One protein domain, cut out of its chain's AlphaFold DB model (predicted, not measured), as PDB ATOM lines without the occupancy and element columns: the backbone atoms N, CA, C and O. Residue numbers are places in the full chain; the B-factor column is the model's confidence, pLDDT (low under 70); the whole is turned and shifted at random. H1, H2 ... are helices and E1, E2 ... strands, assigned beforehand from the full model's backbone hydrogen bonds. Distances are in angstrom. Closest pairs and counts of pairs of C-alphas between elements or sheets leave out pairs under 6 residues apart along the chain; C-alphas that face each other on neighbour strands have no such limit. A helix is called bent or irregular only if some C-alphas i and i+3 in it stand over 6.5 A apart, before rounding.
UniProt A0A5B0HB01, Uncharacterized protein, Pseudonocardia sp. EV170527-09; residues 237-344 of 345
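This is residues 237 to 344 of the 345 residues of an uncharacterized protein of Pseudonocardia sp. EV170527-09 (UniProt A0A5B0HB01). Two longer helices, H1 and H2, run loosely side by side in opposite ways, and H4 crosses H2 at nearly a right angle, with the short H3 just before it. At the other end of the longest axis lies a small patch of extended chain, with the strand E1 in the middle between residues 237 to 238 and residues 254 to 255; residues 324 to 340 fold back from H4 to E1. The 108 printed residues hold four named helices and one named strand, in the order H1, H2, H3, H4, E1, and the class is mostly helix. The whole is compact, with a radius of gyration of the C-alphas of 13.0 A, and rounded, spanning 38 by 31 by 24 A.

Residues 237 to 238 and residues 254 to 255 each pair antiparallel with residues of E1, residues 341 to 343, which pairs with no named strand. H1, residues 257 to 274, comes nearest to E1 at the C-alphas of Asp 259 and Arg 341, 6.9 A apart. H1 and H2, residues 278 to 293, are close but not clearly touching, at a shallow tilt of 14 degrees, opposite ways; their closest C-alphas, of Val 260 and Leu 292, are 6.2 A apart. H2 touches H4, residues 311 to 323, about perpendicular at 85 degrees, through residues 280 to 287 of H2 and 313 to 317 of H4 alone; the closest C-alphas, of Ser 283 and Asp 313, are 5.1 A apart. H3, residues 304 to 309, is close to H2 but not clearly touching, with the C-alphas of Ala 290 and Val 306 closest at 7.4 A. H1 is apart from H3 and H4. Every O i to N i+4 pair is within hydrogen-bond range in H2 and H3, against 12 of 14 in H1 and 7 of 9 in H4.

H1 begins at C-alpha 257 (-124.151, 172.388, 4.980) and is 26.4 A long; it is only just irregular, C-alphas 258 and 261 being 6.7 A apart. H2 is 22.1 A long, H3 8.7 A. H4 is 19.1 A long, ends at C-alpha 323 (-120.867, 154.563, 24.815) and is irregular, C-alphas 312 and 315 being 7.0 A apart. E1 is 6.8 A long and ends at C-alpha 343 (-133.214, 172.537, 10.878).

The two C-alphas farthest apart, of Ser 244 and Thr 279, are 39.4 A apart. The printed part has no cut. The link from H4 to E1, 17 residues, is long. Residues 241 to 247 have pLDDT under 70, where the mean of the printed part is 88.3.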
ATOM      1  N   LEU A 237    -132.093 176.614  13.508       84.06
ATOM      2  CA  LEU A 237    -131.892 176.828  14.933       84.06
ATOM      3  C   LEU A 237    -130.432 176.574  15.282       84.06
ATOM      4  O   LEU A 237    -129.909 175.490  15.048       84.06
ATOM      5  N   VAL A 238    -129.776 177.557  15.895       82.69
ATOM      6  CA  VAL A 238    -128.440 177.344  16.457       82.69
ATOM      7  C   VAL A 238    -128.583 176.550  17.752       82.69
ATOM      8  O   VAL A 238    -129.285 176.974  18.675       82.69
ATOM      9  N   VAL A 239    -127.924 175.397  17.834       82.44
ATOM     10  CA  VAL A 239    -127.949 174.561  19.035       82.44
ATOM     11  C   VAL A 239    -127.185 175.271  20.145       82.44
ATOM     12  O   VAL A 239    -125.998 175.567  20.017       82.44
ATOM     13  N   SER A 240    -127.860 175.522  21.264       78.38
ATOM     14  CA  SER A 240    -127.247 176.073  22.470       78.38
ATOM     15  C   SER A 240    -127.394 175.085  23.622       78.38
ATOM     16  O   SER A 240    -128.377 174.350  23.722       78.38
ATOM     17  N   VAL A 241    -126.382 175.035  24.485       67.62
ATOM     18  CA  VAL A 241    -126.399 174.197  25.687       67.62
ATOM     19  C   VAL A 241    -126.935 175.067  26.819       67.62
ATOM     20  O   VAL A 241    -126.165 175.719  27.518       67.62
ATOM     21  N   SER A 242    -128.260 175.145  26.946       56.09
ATOM     22  CA  SER A 242    -128.894 175.901  28.030       56.09
ATOM     23  C   SER A 242    -129.101 174.999  29.257       56.09
ATOM     24  O   SER A 242    -129.595 173.881  29.093       56.09
ATOM     25  N   PRO A 243    -128.760 175.445  30.481       50.00
ATOM     26  CA  PRO A 243    -128.930 174.647  31.699       50.00
ATOM     27  C   PRO A 243    -130.402 174.388  32.067       50.00
ATOM     28  O   PRO A 243    -130.673 173.449  32.805       50.00
ATOM     29  N   SER A 244    -131.347 175.172  31.533       42.00
ATOM     30  CA  SER A 244    -132.794 175.052  31.784       42.00
ATOM     31  C   SER A 244    -133.599 174.469  30.613       42.00
ATOM     32  O   SER A 244    -134.815 174.343  30.701       42.00
ATOM     33  N   GLY A 245    -132.943 174.109  29.508       48.59
ATOM     34  CA  GLY A 245    -133.617 173.561  28.335       48.59
ATOM     35  C   GLY A 245    -132.621 173.220  27.241       48.59
ATOM     36  O   GLY A 245    -132.185 174.092  26.490       48.59
ATOM     37  N   SER A 246    -132.235 171.949  27.138       55.00
ATOM     38  CA  SER A 246    -131.476 171.486  25.980       55.00
ATOM     39  C   SER A 246    -132.372 171.558  24.750       55.00
ATOM     40  O   SER A 246    -133.478 171.013  24.772       55.00
ATOM     41  N   THR A 247    -131.902 172.170  23.661       63.16
ATOM     42  CA  THR A 247    -132.521 171.989  22.345       63.16
ATOM     43  C   THR A 247    -132.535 170.491  22.053       63.16
ATOM     44  O   THR A 247    -131.503 169.920  21.710       63.16
ATOM     45  N   GLN A 248    -133.682 169.838  22.253       71.25
ATOM     46  CA  GLN A 248    -133.813 168.404  22.028       71.25
ATOM     47  C   GLN A 248    -133.578 168.153  20.538       71.25
ATOM     48  O   GLN A 248    -134.325 168.651  19.686       71.25
ATOM     49  N   LEU A 249    -132.470 167.484  20.233       81.12
ATOM     50  CA  LEU A 249    -132.119 167.083  18.881       81.12
ATOM     51  C   LEU A 249    -132.885 165.809  18.570       81.12
ATOM     52  O   LEU A 249    -132.847 164.856  19.345       81.12
ATOM     53  N   ARG A 250    -133.597 165.816  17.449       83.56
ATOM     54  CA  ARG A 250    -134.230 164.622  16.905       83.56
ATOM     55  C   ARG A 250    -133.308 164.032  15.838       83.56
ATOM     56  O   ARG A 250    -132.621 164.802  15.166       83.56
ATOM     57  N   PRO A 251    -133.300 162.705  15.652       79.25
ATOM     58  CA  PRO A 251    -132.484 162.061  14.624       79.25
ATOM     59  C   PRO A 251    -132.766 162.593  13.210       79.25
ATOM     60  O   PRO A 251    -131.835 162.770  12.433       79.25
ATOM     61  N   ASN A 252    -134.023 162.950  12.923       83.88
ATOM     62  CA  ASN A 252    -134.458 163.473  11.618       83.88
ATOM     63  C   ASN A 252    -134.141 164.961  11.401       83.88
ATOM     64  O   ASN A 252    -134.458 165.512  10.347       83.88
ATOM     65  N   ASN A 253    -133.552 165.634  12.393       88.81
ATOM     66  CA  ASN A 253    -133.121 167.010  12.215       88.81
ATOM     67  C   ASN A 253    -131.964 167.080  11.211       88.81
ATOM     68  O   ASN A 253    -131.078 166.222  11.223       88.81
ATOM     69  N   GLN A 254    -131.933 168.142  10.409       90.94
ATOM     70  CA  GLN A 254    -130.889 168.348   9.408       90.94
ATOM     71  C   GLN A 254    -129.827 169.336   9.885       90.94
ATOM     72  O   GLN A 254    -130.142 170.363  10.478       90.94
ATOM     73  N   LEU A 255    -128.567 169.036   9.603       90.62
ATOM     74  CA  LEU A 255    -127.419 169.905   9.819       90.62
ATOM     75  C   LEU A 255    -127.269 170.873   8.648       90.62
ATOM     76  O   LEU A 255    -127.459 170.513   7.486       90.62
ATOM     77  N   HIS A 256    -126.900 172.111   8.955       91.25
ATOM     78  CA  HIS A 256    -126.597 173.088   7.919       91.25
ATOM     79  C   HIS A 256    -125.328 172.680   7.146       91.25
ATOM     80  O   HIS A 256    -124.356 172.264   7.782       91.25
ATOM     81  N   PRO A 257    -125.287 172.819   5.805       89.25
ATOM     82  CA  PRO A 257    -124.151 172.388   4.980       89.25
ATOM     83  C   PRO A 257    -122.803 172.965   5.422       89.25
ATOM     84  O   PRO A 257    -121.823 172.236   5.521       89.25
ATOM     85  N   GLU A 258    -122.762 174.259   5.740       89.31
ATOM     86  CA  GLU A 258    -121.534 174.936   6.192       89.31
ATOM     87  C   GLU A 258    -120.993 174.389   7.525       89.31
ATOM     88  O   GLU A 258    -119.808 174.516   7.813       89.31
ATOM     89  N   ASP A 259    -121.842 173.752   8.333       90.62
ATOM     90  CA  ASP A 259    -121.483 173.284   9.672       90.62
ATOM     91  C   ASP A 259    -121.015 171.812   9.673       90.62
ATOM     92  O   ASP A 259    -120.539 171.303  10.694       90.62
ATOM     93  N   VAL A 260    -121.109 171.125   8.525       92.75
ATOM     94  CA  VAL A 260    -120.692 169.722   8.346       92.75
ATOM     95  C   VAL A 260    -119.187 169.561   8.562       92.75
ATOM     96  O   VAL A 260    -118.758 168.629   9.245       92.75
ATOM     97  N   THR A 261    -118.380 170.485   8.037       90.88
ATOM     98  CA  THR A 261    -116.916 170.469   8.195       90.88
ATOM     99  C   THR A 261    -116.525 170.635   9.661       90.88
ATOM    100  O   THR A 261    -115.741 169.846  10.186       90.88
ATOM    101  N   VAL A 262    -117.156 171.582  10.361       92.88
ATOM    102  CA  VAL A 262    -116.940 171.827  11.793       92.88
ATOM    103  C   VAL A 262    -117.288 170.587  12.619       92.88
ATOM    104  O   VAL A 262    -116.524 170.195  13.507       92.88
ATOM    105  N   LEU A 263    -118.423 169.942  12.332       94.06
ATOM    106  CA  LEU A 263    -118.824 168.710  13.010       94.06
ATOM    107  C   LEU A 263    -117.847 167.561  12.723       94.06
ATOM    108  O   LEU A 263    -117.431 166.874  13.657       94.06
ATOM    109  N   SER A 264    -117.432 167.394  11.466       94.50
ATOM    110  CA  SER A 264    -116.441 166.395  11.050       94.50
ATOM    111  C   SER A 264    -115.120 166.550  11.807       94.50
ATOM    112  O   SER A 264    -114.610 165.584  12.382       94.50
ATOM    113  N   THR A 265    -114.597 167.776  11.916       92.44
ATOM    114  CA  THR A 265    -113.377 168.065  12.684       92.44
ATOM    115  C   THR A 265    -113.543 167.697  14.158       92.44
ATOM    116  O   THR A 265    -112.661 167.063  14.740       92.44
ATOM    117  N   ARG A 266    -114.678 168.041  14.778       93.75
ATOM    118  CA  ARG A 266    -114.948 167.706  16.188       93.75
ATOM    119  C   ARG A 266    -115.034 166.200  16.411       93.75
ATOM    120  O   ARG A 266    -114.466 165.700  17.381       93.75
ATOM    121  N   ILE A 267    -115.717 165.475  15.525       93.50
ATOM    122  CA  ILE A 267    -115.812 164.015  15.593       93.50
ATOM    123  C   ILE A 267    -114.420 163.396  15.442       93.50
ATOM    124  O   ILE A 267    -114.037 162.570  16.268       93.50
ATOM    125  N   SER A 268    -113.632 163.862  14.471       92.06
ATOM    126  CA  SER A 268    -112.260 163.394  14.233       92.06
ATOM    127  C   SER A 268    -111.375 163.586  15.466       92.06
ATOM    128  O   SER A 268    -110.758 162.634  15.934       92.06
ATOM    129  N   GLN A 269    -111.428 164.760  16.104       91.12
ATOM    130  CA  GLN A 269    -110.720 165.015  17.362       91.12
ATOM    131  C   GLN A 269    -111.126 164.051  18.487       91.12
ATOM    132  O   GLN A 269    -110.295 163.682  19.320       91.12
ATOM    133  N   VAL A 270    -112.400 163.651  18.562       93.12
ATOM    134  CA  VAL A 270    -112.845 162.660  19.553       93.12
ATOM    135  C   VAL A 270    -112.327 161.269  19.195       93.12
ATOM    136  O   VAL A 270    -111.835 160.575  20.086       93.12
ATOM    137  N   LEU A 271    -112.380 160.872  17.921       92.75
ATOM    138  CA  LEU A 271    -111.842 159.592  17.456       92.75
ATOM    139  C   LEU A 271    -110.336 159.484  17.725       92.75
ATOM    140  O   LEU A 271    -109.893 158.474  18.271       92.75
ATOM    141  N   ASP A 272    -109.568 160.540  17.463       91.38
ATOM    142  CA  ASP A 272    -108.119 160.565  17.691       91.38
ATOM    143  C   ASP A 272    -107.757 160.473  19.177       91.38
ATOM    144  O   ASP A 272    -106.782 159.818  19.556       91.38
ATOM    145  N   ARG A 273    -108.571 161.080  20.050       91.75
ATOM    146  CA  ARG A 273    -108.396 160.993  21.508       91.75
ATOM    147  C   ARG A 273    -108.782 159.630  22.071       91.75
ATOM    148  O   ARG A 273    -108.189 159.195  23.056       91.75
ATOM    149  N   ARG A 274    -109.802 158.980  21.504       91.50
ATOM    150  CA  ARG A 274    -110.331 157.697  21.995       91.50
ATOM    151  C   ARG A 274    -109.624 156.487  21.398       91.50
ATOM    152  O   ARG A 274    -109.657 155.440  22.031       91.50
ATOM    153  N   ARG A 275    -108.983 156.642  20.233       92.75
ATOM    154  CA  ARG A 275    -108.249 155.598  19.500       92.75
ATOM    155  C   ARG A 275    -109.022 154.268  19.437       92.75
ATOM    156  O   ARG A 275    -108.582 153.286  20.035       92.75
ATOM    157  N   PRO A 276    -110.184 154.223  18.757       92.31
ATOM    158  CA  PRO A 276    -110.912 152.972  18.575       92.31
ATOM    159  C   PRO A 276    -110.063 151.937  17.807       92.31
ATOM    160  O   PRO A 276    -109.216 152.332  16.998       92.31
ATOM    161  N   PRO A 277    -110.305 150.627  18.010       92.56
ATOM    162  CA  PRO A 277    -109.694 149.571  17.205       92.56
ATOM    163  C   PRO A 277    -109.914 149.799  15.706       92.56
ATOM    164  O   PRO A 277    -110.938 150.359  15.313       92.56
ATOM    165  N   LEU A 278    -108.984 149.339  14.862       89.88
ATOM    166  CA  LEU A 278    -109.029 149.557  13.406       89.88
ATOM    167  C   LEU A 278    -110.352 149.107  12.772       89.88
ATOM    168  O   LEU A 278    -110.937 149.849  11.986       89.88
ATOM    169  N   THR A 279    -110.854 147.939  13.169       89.69
ATOM    170  CA  THR A 279    -112.137 147.398  12.698       89.69
ATOM    171  C   THR A 279    -113.304 148.316  13.065       89.69
ATOM    172  O   THR A 279    -114.112 148.673  12.215       89.69
ATOM    173  N   THR A 280    -113.352 148.799  14.311       92.19
ATOM    174  CA  THR A 280    -114.358 149.767  14.768       92.19
ATOM    175  C   THR A 280    -114.215 151.111  14.058       92.19
ATOM    176  O   THR A 280    -115.216 151.732  13.714       92.19
ATOM    177  N   ARG A 281    -112.983 151.566  13.805       92.00
ATOM    178  CA  ARG A 281    -112.710 152.823  13.101       92.00
ATOM    179  C   ARG A 281    -113.256 152.792  11.675       92.00
ATOM    180  O   ARG A 281    -113.830 153.784  11.252       92.00
ATOM    181  N   GLN A 282    -113.132 151.670  10.966       92.56
ATOM    182  CA  GLN A 282    -113.680 151.516   9.614       92.56
ATOM    183  C   GLN A 282    -115.211 151.613   9.600       92.56
ATOM    184  O   GLN A 282    -115.758 152.415   8.842       92.56
ATOM    185  N   SER A 283    -115.894 150.869  10.478       93.44
ATOM    186  CA  SER A 283    -117.357 150.949  10.610       93.44
ATOM    187  C   SER A 283    -117.811 152.360  11.006       93.44
ATOM    188  O   SER A 283    -118.757 152.894  10.430       93.44
ATOM    189  N   LEU A 284    -117.101 153.008  11.939       94.38
ATOM    190  CA  LEU A 284    -117.375 154.388  12.347       94.38
ATOM    191  C   LEU A 284    -117.210 155.370  11.188       94.38
ATOM    192  O   LEU A 284    -118.104 156.178  10.975       94.38
ATOM    193  N   SER A 285    -116.119 155.297  10.423       93.00
ATOM    194  CA  SER A 285    -115.886 156.197   9.287       93.00
ATOM    195  C   SER A 285    -116.994 156.103   8.239       93.00
ATOM    196  O   SER A 285    -117.439 157.132   7.742       93.00
ATOM    197  N   ARG A 286    -117.486 154.892   7.939       92.62
ATOM    198  CA  ARG A 286    -118.597 154.690   6.994       92.62
ATOM    199  C   ARG A 286    -119.904 155.291   7.505       92.62
ATOM    200  O   ARG A 286    -120.564 156.028   6.782       92.62
ATOM    201  N   VAL A 287    -120.257 155.007   8.761       94.56
ATOM    202  CA  VAL A 287    -121.508 155.491   9.366       94.56
ATOM    203  C   VAL A 287    -121.476 157.005   9.577       94.56
ATOM    204  O   VAL A 287    -122.431 157.688   9.232       94.56
ATOM    205  N   ILE A 288    -120.375 157.552  10.098       94.38
ATOM    206  CA  ILE A 288    -120.199 159.000  10.279       94.38
ATOM    207  C   ILE A 288    -120.198 159.708   8.923       94.38
ATOM    208  O   ILE A 288    -120.852 160.737   8.795       94.38
ATOM    209  N   GLY A 289    -119.509 159.153   7.920       94.12
ATOM    210  CA  GLY A 289    -119.507 159.683   6.557       94.12
ATOM    211  C   GLY A 289    -120.925 159.825   6.009       94.12
ATOM    212  O   GLY A 289    -121.316 160.926   5.641       94.12
ATOM    213  N   ALA A 290    -121.726 158.761   6.092       93.88
ATOM    214  CA  ALA A 290    -123.120 158.787   5.655       93.88
ATOM    215  C   ALA A 290    -123.987 159.785   6.441       93.88
ATOM    216  O   ALA A 290    -124.791 160.499   5.853       93.88
ATOM    217  N   LEU A 291    -123.817 159.885   7.765       93.81
ATOM    218  CA  LEU A 291    -124.548 160.863   8.585       93.81
ATOM    219  C   LEU A 291    -124.234 162.310   8.184       93.81
ATOM    220  O   LEU A 291    -125.121 163.161   8.209       93.81
ATOM    221  N   LEU A 292    -122.976 162.593   7.844       94.31
ATOM    222  CA  LEU A 292    -122.523 163.919   7.426       94.31
ATOM    223  C   LEU A 292    -122.928 164.240   5.982       94.31
ATOM    224  O   LEU A 292    -123.311 165.373   5.707       94.31
ATOM    225  N   GLU A 293    -122.879 163.251   5.090       93.50
ATOM    226  CA  GLU A 293    -123.289 163.360   3.686       93.50
ATOM    227  C   GLU A 293    -124.794 163.626   3.562       93.50
ATOM    228  O   GLU A 293    -125.198 164.604   2.937       93.50
ATOM    229  N   GLU A 294    -125.610 162.844   4.275       93.50
ATOM    230  CA  GLU A 294    -127.067 163.019   4.368       93.50
ATOM    231  C   GLU A 294    -127.467 164.178   5.298       93.50
ATOM    232  O   GLU A 294    -128.637 164.556   5.388       93.50
ATOM    233  N   ARG A 295    -126.488 164.765   6.000       93.19
ATOM    234  CA  ARG A 295    -126.645 165.902   6.921       93.19
ATOM    235  C   ARG A 295    -127.669 165.639   8.018       93.19
ATOM    236  O   ARG A 295    -128.371 166.553   8.442       93.19
ATOM    237  N   VAL A 296    -127.767 164.414   8.508       93.19
ATOM    238  CA  VAL A 296    -128.739 164.040   9.539       93.19
ATOM    239  C   VAL A 296    -128.116 164.043  10.927       93.19
ATOM    240  O   VAL A 296    -126.922 163.799  11.127       93.19
ATOM    241  N   CYS A 297    -128.946 164.332  11.925       89.44
ATOM    242  CA  CYS A 297    -128.492 164.408  13.305       89.44
ATOM    243  C   CYS A 297    -128.384 163.047  13.995       89.44
ATOM    244  O   CYS A 297    -127.941 163.003  15.137       89.44
ATOM    245  N   GLY A 298    -128.781 161.945  13.362       91.44
ATOM    246  CA  GLY A 298    -128.695 160.622  13.966       91.44
ATOM    247  C   GLY A 298    -128.932 159.482  12.978       91.44
ATOM    248  O   GLY A 298    -129.463 159.716  11.893       91.44
ATOM    249  N   PRO A 299    -128.553 158.245  13.351       89.75
ATOM    250  CA  PRO A 299    -128.693 157.052  12.509       89.75
ATOM    251  C   PRO A 299    -130.133 156.776  12.071       89.75
ATOM    252  O   PRO A 299    -130.338 156.320  10.951       89.75
ATOM    253  N   ASP A 300    -131.126 157.100  12.903       89.19
ATOM    254  CA  ASP A 300    -132.538 156.880  12.557       89.19
ATOM    255  C   ASP A 300    -133.051 157.861  11.495       89.19
ATOM    256  O   ASP A 300    -134.071 157.598  10.865       89.19
ATOM    257  N   GLY A 301    -132.337 158.971  11.275       87.94
ATOM    258  CA  GLY A 301    -132.647 159.937  10.224       87.94
ATOM    259  C   GLY A 301    -132.125 159.540   8.847       87.94
ATOM    260  O   GLY A 301    -132.498 160.176   7.864       87.94
ATOM    261  N   LEU A 302    -131.272 158.512   8.754       91.62
ATOM    262  CA  LEU A 302    -130.703 158.072   7.482       91.62
ATOM    263  C   LEU A 302    -131.780 157.471   6.555       91.62
ATOM    264  O   LEU A 302    -132.642 156.716   7.024       91.62
ATOM    265  N   PRO A 303    -131.695 157.712   5.231       91.94
ATOM    266  CA  PRO A 303    -132.566 157.068   4.252       91.94
ATOM    267  C   PRO A 303    -132.498 155.540   4.349       91.94
ATOM    268  O   PRO A 303    -131.444 154.974   4.645       91.94
ATOM    269  N   ASN A 304    -133.603 154.850   4.047       92.44
ATOM    270  CA  ASN A 304    -133.662 153.380   4.095       92.44
ATOM    271  C   ASN A 304    -132.562 152.728   3.247       92.44
ATOM    272  O   ASN A 304    -131.895 151.814   3.715       92.44
ATOM    273  N   THR A 305    -132.319 153.247   2.044       93.31
ATOM    274  CA  THR A 305    -131.271 152.766   1.129       93.31
ATOM    275  C   THR A 305    -129.880 152.798   1.766       93.31
ATOM    276  O   THR A 305    -129.117 151.836   1.673       93.31
ATOM    277  N   VAL A 306    -129.562 153.881   2.478       92.75
ATOM    278  CA  VAL A 306    -128.282 154.066   3.172       92.75
ATOM    279  C   VAL A 306    -128.197 153.175   4.413       92.75
ATOM    280  O   VAL A 306    -127.155 152.569   4.665       92.75
ATOM    281  N   ARG A 307    -129.295 153.036   5.169       91.62
ATOM    282  CA  ARG A 307    -129.356 152.132   6.330       91.62
ATOM    283  C   ARG A 307    -129.154 150.674   5.935       91.62
ATOM    284  O   ARG A 307    -128.424 149.975   6.629       91.62
ATOM    285  N   GLU A 308    -129.731 150.242   4.817       91.62
ATOM    286  CA  GLU A 308    -129.529 148.892   4.280       91.62
ATOM    287  C   GLU A 308    -128.069 148.644   3.903       91.62
ATOM    288  O   GLU A 308    -127.472 147.656   4.334       91.62
ATOM    289  N   ARG A 309    -127.440 149.596   3.202       93.69
ATOM    290  CA  ARG A 309    -126.014 149.517   2.853       93.69
ATOM    291  C   ARG A 309    -125.107 149.424   4.085       93.69
ATOM    292  O   ARG A 309    -124.068 148.771   4.039       93.69
ATOM    293  N   LEU A 310    -125.489 150.079   5.181       93.19
ATOM    294  CA  LEU A 310    -124.722 150.131   6.427       93.19
ATOM    295  C   LEU A 310    -125.181 149.117   7.480       93.19
ATOM    296  O   LEU A 310    -124.644 149.135   8.586       93.19
ATOM    297  N   ARG A 311    -126.133 148.227   7.180       91.19
ATOM    298  CA  ARG A 311    -126.796 147.358   8.170       91.19
ATOM    299  C   ARG A 311    -125.808 146.584   9.055       91.19
ATOM    300  O   ARG A 311    -126.004 146.512  10.266       91.19
ATOM    301  N   GLY A 312    -124.721 146.067   8.475       89.44
ATOM    302  CA  GLY A 312    -123.677 145.329   9.206       89.44
ATOM    303  C   GLY A 312    -122.770 146.191  10.101       89.44
ATOM    304  O   GLY A 312    -122.225 145.696  11.089       89.44
ATOM    305  N   ASP A 313    -122.636 147.481   9.789       91.19
ATOM    306  CA  ASP A 313    -121.772 148.434  10.496       91.19
ATOM    307  C   ASP A 313    -122.554 149.293  11.510       91.19
ATOM    308  O   ASP A 313    -121.998 149.704  12.534       91.19
ATOM    309  N   LEU A 314    -123.849 149.531  11.262       90.56
ATOM    310  CA  LEU A 314    -124.679 150.491  11.989       90.56
ATOM    311  C   LEU A 314    -124.751 150.168  13.482       90.56
ATOM    312  O   LEU A 314    -124.468 151.041  14.294       90.56
ATOM    313  N   GLY A 315    -125.072 148.926  13.856       90.25
ATOM    314  CA  GLY A 315    -125.253 148.545  15.264       90.25
ATOM    315  C   GLY A 315    -123.975 148.680  16.098       90.25
ATOM    316  O   GLY A 315    -123.993 149.229  17.199       90.25
ATOM    317  N   LYS A 316    -122.834 148.237  15.556       90.06
ATOM    318  CA  LYS A 316    -121.535 148.343  16.240       90.06
ATOM    319  C   LYS A 316    -121.085 149.801  16.351       90.06
ATOM    320  O   LYS A 316    -120.610 150.221  17.407       90.06
ATOM    321  N   ALA A 317    -121.252 150.578  15.281       92.31
ATOM    322  CA  ALA A 317    -120.885 151.988  15.253       92.31
ATOM    323  C   ALA A 317    -121.751 152.822  16.209       92.31
ATOM    324  O   ALA A 317    -121.210 153.594  16.999       92.31
ATOM    325  N   THR A 318    -123.076 152.651  16.198       92.44
ATOM    326  CA  THR A 318    -123.989 153.408  17.071       92.44
ATOM    327  C   THR A 318    -123.789 153.068  18.540       92.44
ATOM    328  O   THR A 318    -123.720 153.988  19.356       92.44
ATOM    329  N   ALA A 319    -123.589 151.790  18.878       92.62
ATOM    330  CA  ALA A 319    -123.253 151.375  20.238       92.62
ATOM    331  C   ALA A 319    -121.969 152.061  20.732       92.62
ATOM    332  O   ALA A 319    -121.945 152.631  21.824       92.62
ATOM    333  N   TRP A 320    -120.921 152.090  19.902       94.56
ATOM    334  CA  TRP A 320    -119.672 152.765  20.248       94.56
ATOM    335  C   TRP A 320    -119.854 154.282  20.402       94.56
ATOM    336  O   TRP A 320    -119.354 154.876  21.362       94.56
ATOM    337  N   LEU A 321    -120.585 154.924  19.485       94.06
ATOM    338  CA  LEU A 321    -120.867 156.361  19.534       94.06
ATOM    339  C   LEU A 321    -121.667 156.741  20.792       94.06
ATOM    340  O   LEU A 321    -121.352 157.746  21.437       94.06
ATOM    341  N   ALA A 322    -122.659 155.937  21.173       92.31
ATOM    342  CA  ALA A 322    -123.437 156.126  22.395       92.31
ATOM    343  C   ALA A 322    -122.571 155.931  23.649       92.31
ATOM    344  O   ALA A 322    -122.533 156.804  24.519       92.31
ATOM    345  N   GLN A 323    -121.786 154.849  23.707       93.38
ATOM    346  CA  GLN A 323    -120.867 154.563  24.815       93.38
ATOM    347  C   GLN A 323    -119.857 155.702  25.040       93.38
ATOM    348  O   GLN A 323    -119.532 156.049  26.177       93.38
ATOM    349  N   ASN A 324    -119.393 156.333  23.958       93.94
ATOM    350  CA  ASN A 324    -118.445 157.447  24.005       93.94
ATOM    351  C   ASN A 324    -119.111 158.828  24.123       93.94
ATOM    352  O   ASN A 324    -118.414 159.845  24.065       93.94
ATOM    353  N   LYS A 325    -120.432 158.878  24.347       92.44
ATOM    354  CA  LYS A 325    -121.233 160.103  24.511       92.44
ATOM    355  C   LYS A 325    -121.193 161.035  23.296       92.44
ATOM    356  O   LYS A 325    -121.371 162.243  23.452       92.44
ATOM    357  N   LEU A 326    -120.951 160.501  22.101       91.75
ATOM    358  CA  LEU A 326    -121.094 161.235  20.841       91.75
ATOM    359  C   LEU A 326    -122.557 161.295  20.405       91.75
ATOM    360  O   LEU A 326    -122.975 162.310  19.858       91.75
ATOM    361  N   LEU A 327    -123.333 160.259  20.723       92.38
ATOM    362  CA  LEU A 327    -124.791 160.269  20.635       92.38
ATOM    363  C   LEU A 327    -125.399 160.464  22.033       92.38
ATOM    364  O   LEU A 327    -124.862 159.981  23.032       92.38
ATOM    365  N   ALA A 328    -126.511 161.189  22.098       87.62
ATOM    366  CA  ALA A 328    -127.386 161.296  23.258       87.62
ATOM    367  C   ALA A 328    -128.749 160.704  22.871       87.62
ATOM    368  O   ALA A 328    -129.557 161.360  22.214       87.62
ATOM    369  N   GLY A 329    -128.973 159.437  23.228       87.88
ATOM    370  CA  GLY A 329    -130.084 158.656  22.681       87.88
ATOM    371  C   GLY A 329    -129.837 158.344  21.204       87.88
ATOM    372  O   GLY A 329    -128.814 157.756  20.863       87.88
ATOM    373  N   THR A 330    -130.752 158.772  20.336       87.62
ATOM    374  CA  THR A 330    -130.732 158.477  18.892       87.62
ATOM    375  C   THR A 330    -130.169 159.606  18.028       87.62
ATOM    376  O   THR A 330    -130.117 159.475  16.811       87.62
ATOM    377  N   ALA A 331    -129.719 160.713  18.624       92.25
ATOM    378  CA  ALA A 331    -129.169 161.863  17.906       92.25
ATOM    379  C   ALA A 331    -127.791 162.272  18.443       92.25
ATOM    380  O   ALA A 331    -127.381 161.842  19.524       92.25
ATOM    381  N   TRP A 332    -127.072 163.127  17.712       92.56
ATOM    382  CA  TRP A 332    -125.818 163.727  18.151       92.56
ATOM    383  C   TRP A 332    -125.986 164.378  19.515       92.56
ATOM    384  O   TRP A 332    -126.981 165.041  19.811       92.56
ATOM    385  N   ASN A 333    -124.970 164.219  20.352       92.25
ATOM    386  CA  ASN A 333    -124.926 164.881  21.636       92.25
ATOM    387  C   ASN A 333    -124.988 166.408  21.420       92.25
ATOM    388  O   ASN A 333    -124.155 166.939  20.680       92.25
ATOM    389  N   PRO A 334    -125.894 167.145  22.093       88.81
ATOM    390  CA  PRO A 334    -125.991 168.601  21.965       88.81
ATOM    391  C   PRO A 334    -124.675 169.347  22.205       88.81
ATOM    392  O   PRO A 334    -124.455 170.414  21.644       88.81
ATOM    393  N   ARG A 335    -123.768 168.781  23.012       88.81
ATOM    394  CA  ARG A 335    -122.430 169.347  23.242       88.81
ATOM    395  C   ARG A 335    -121.505 169.225  22.036       88.81
ATOM    396  O   ARG A 335    -120.592 170.029  21.901       88.81
ATOM    397  N   LEU A 336    -121.714 168.222  21.190       90.56
ATOM    398  CA  LEU A 336    -120.934 168.016  19.973       90.56
ATOM    399  C   LEU A 336    -121.356 169.011  18.886       90.56
ATOM    400  O   LEU A 336    -120.505 169.585  18.208       90.56
ATOM    401  N   VAL A 337    -122.659 169.265  18.782       91.31
ATOM    402  CA  VAL A 337    -123.250 170.166  17.783       91.31
ATOM    403  C   VAL A 337    -123.528 171.575  18.319       91.31
ATOM    404  O   VAL A 337    -124.205 172.363  17.670       91.31
ATOM    405  N   VAL A 338    -123.003 171.927  19.496       90.50
ATOM    406  CA  VAL A 338    -123.167 173.273  20.060       90.50
ATOM    407  C   VAL A 338    -122.621 174.334  19.105       90.50
ATOM    408  O   VAL A 338    -121.522 174.193  18.558       90.50
ATOM    409  N   GLY A 339    -123.396 175.397  18.911       86.56
ATOM    410  CA  GLY A 339    -123.086 176.479  17.983       86.56
ATOM    411  C   GLY A 339    -123.358 176.148  16.515       86.56
ATOM    412  O   GLY A 339    -123.234 177.047  15.694       86.56
ATOM    413  N   LEU A 340    -123.752 174.913  16.180       91.69
ATOM    414  CA  LEU A 340    -124.117 174.538  14.814       91.69
ATOM    415  C   LEU A 340    -125.600 174.817  14.555       91.69
ATOM    416  O   LEU A 340    -126.427 174.774  15.474       91.69
ATOM    417  N   ARG A 341    -125.940 175.096  13.300       90.12
ATOM    418  CA  ARG A 341    -127.302 175.303  12.813       90.12
ATOM    419  C   ARG A 341    -127.935 173.965  12.466       90.12
ATOM    420  O   ARG A 341    -127.383 173.153  11.725       90.12
ATOM    421  N   VAL A 342    -129.134 173.771  12.993       90.62
ATOM    422  CA  VAL A 342    -129.932 172.571  12.811       90.62
ATOM    423  C   VAL A 342    -131.343 172.975  12.403       90.62
ATOM    424  O   VAL A 342    -131.979 173.802  13.055       90.62
ATOM    425  N   TYR A 343    -131.840 172.392  11.323       87.94
ATOM    426  CA  TYR A 343    -133.214 172.537  10.878       87.94
ATOM    427  C   TYR A 343    -134.068 171.444  11.520       87.94
ATOM    428  O   TYR A 343    -133.752 170.252  11.437       87.94
ATOM    429  N   ARG A 344    -135.136 171.857  12.208       82.94
ATOM    430  CA  ARG A 344    -136.133 170.934  12.758       82.94
ATOM    431  C   ARG A 344    -137.127 170.603  11.658       82.94
ATOM    432  O   ARG A 344    -137.865 171.486  11.232       82.94
TER     433      ARG A 344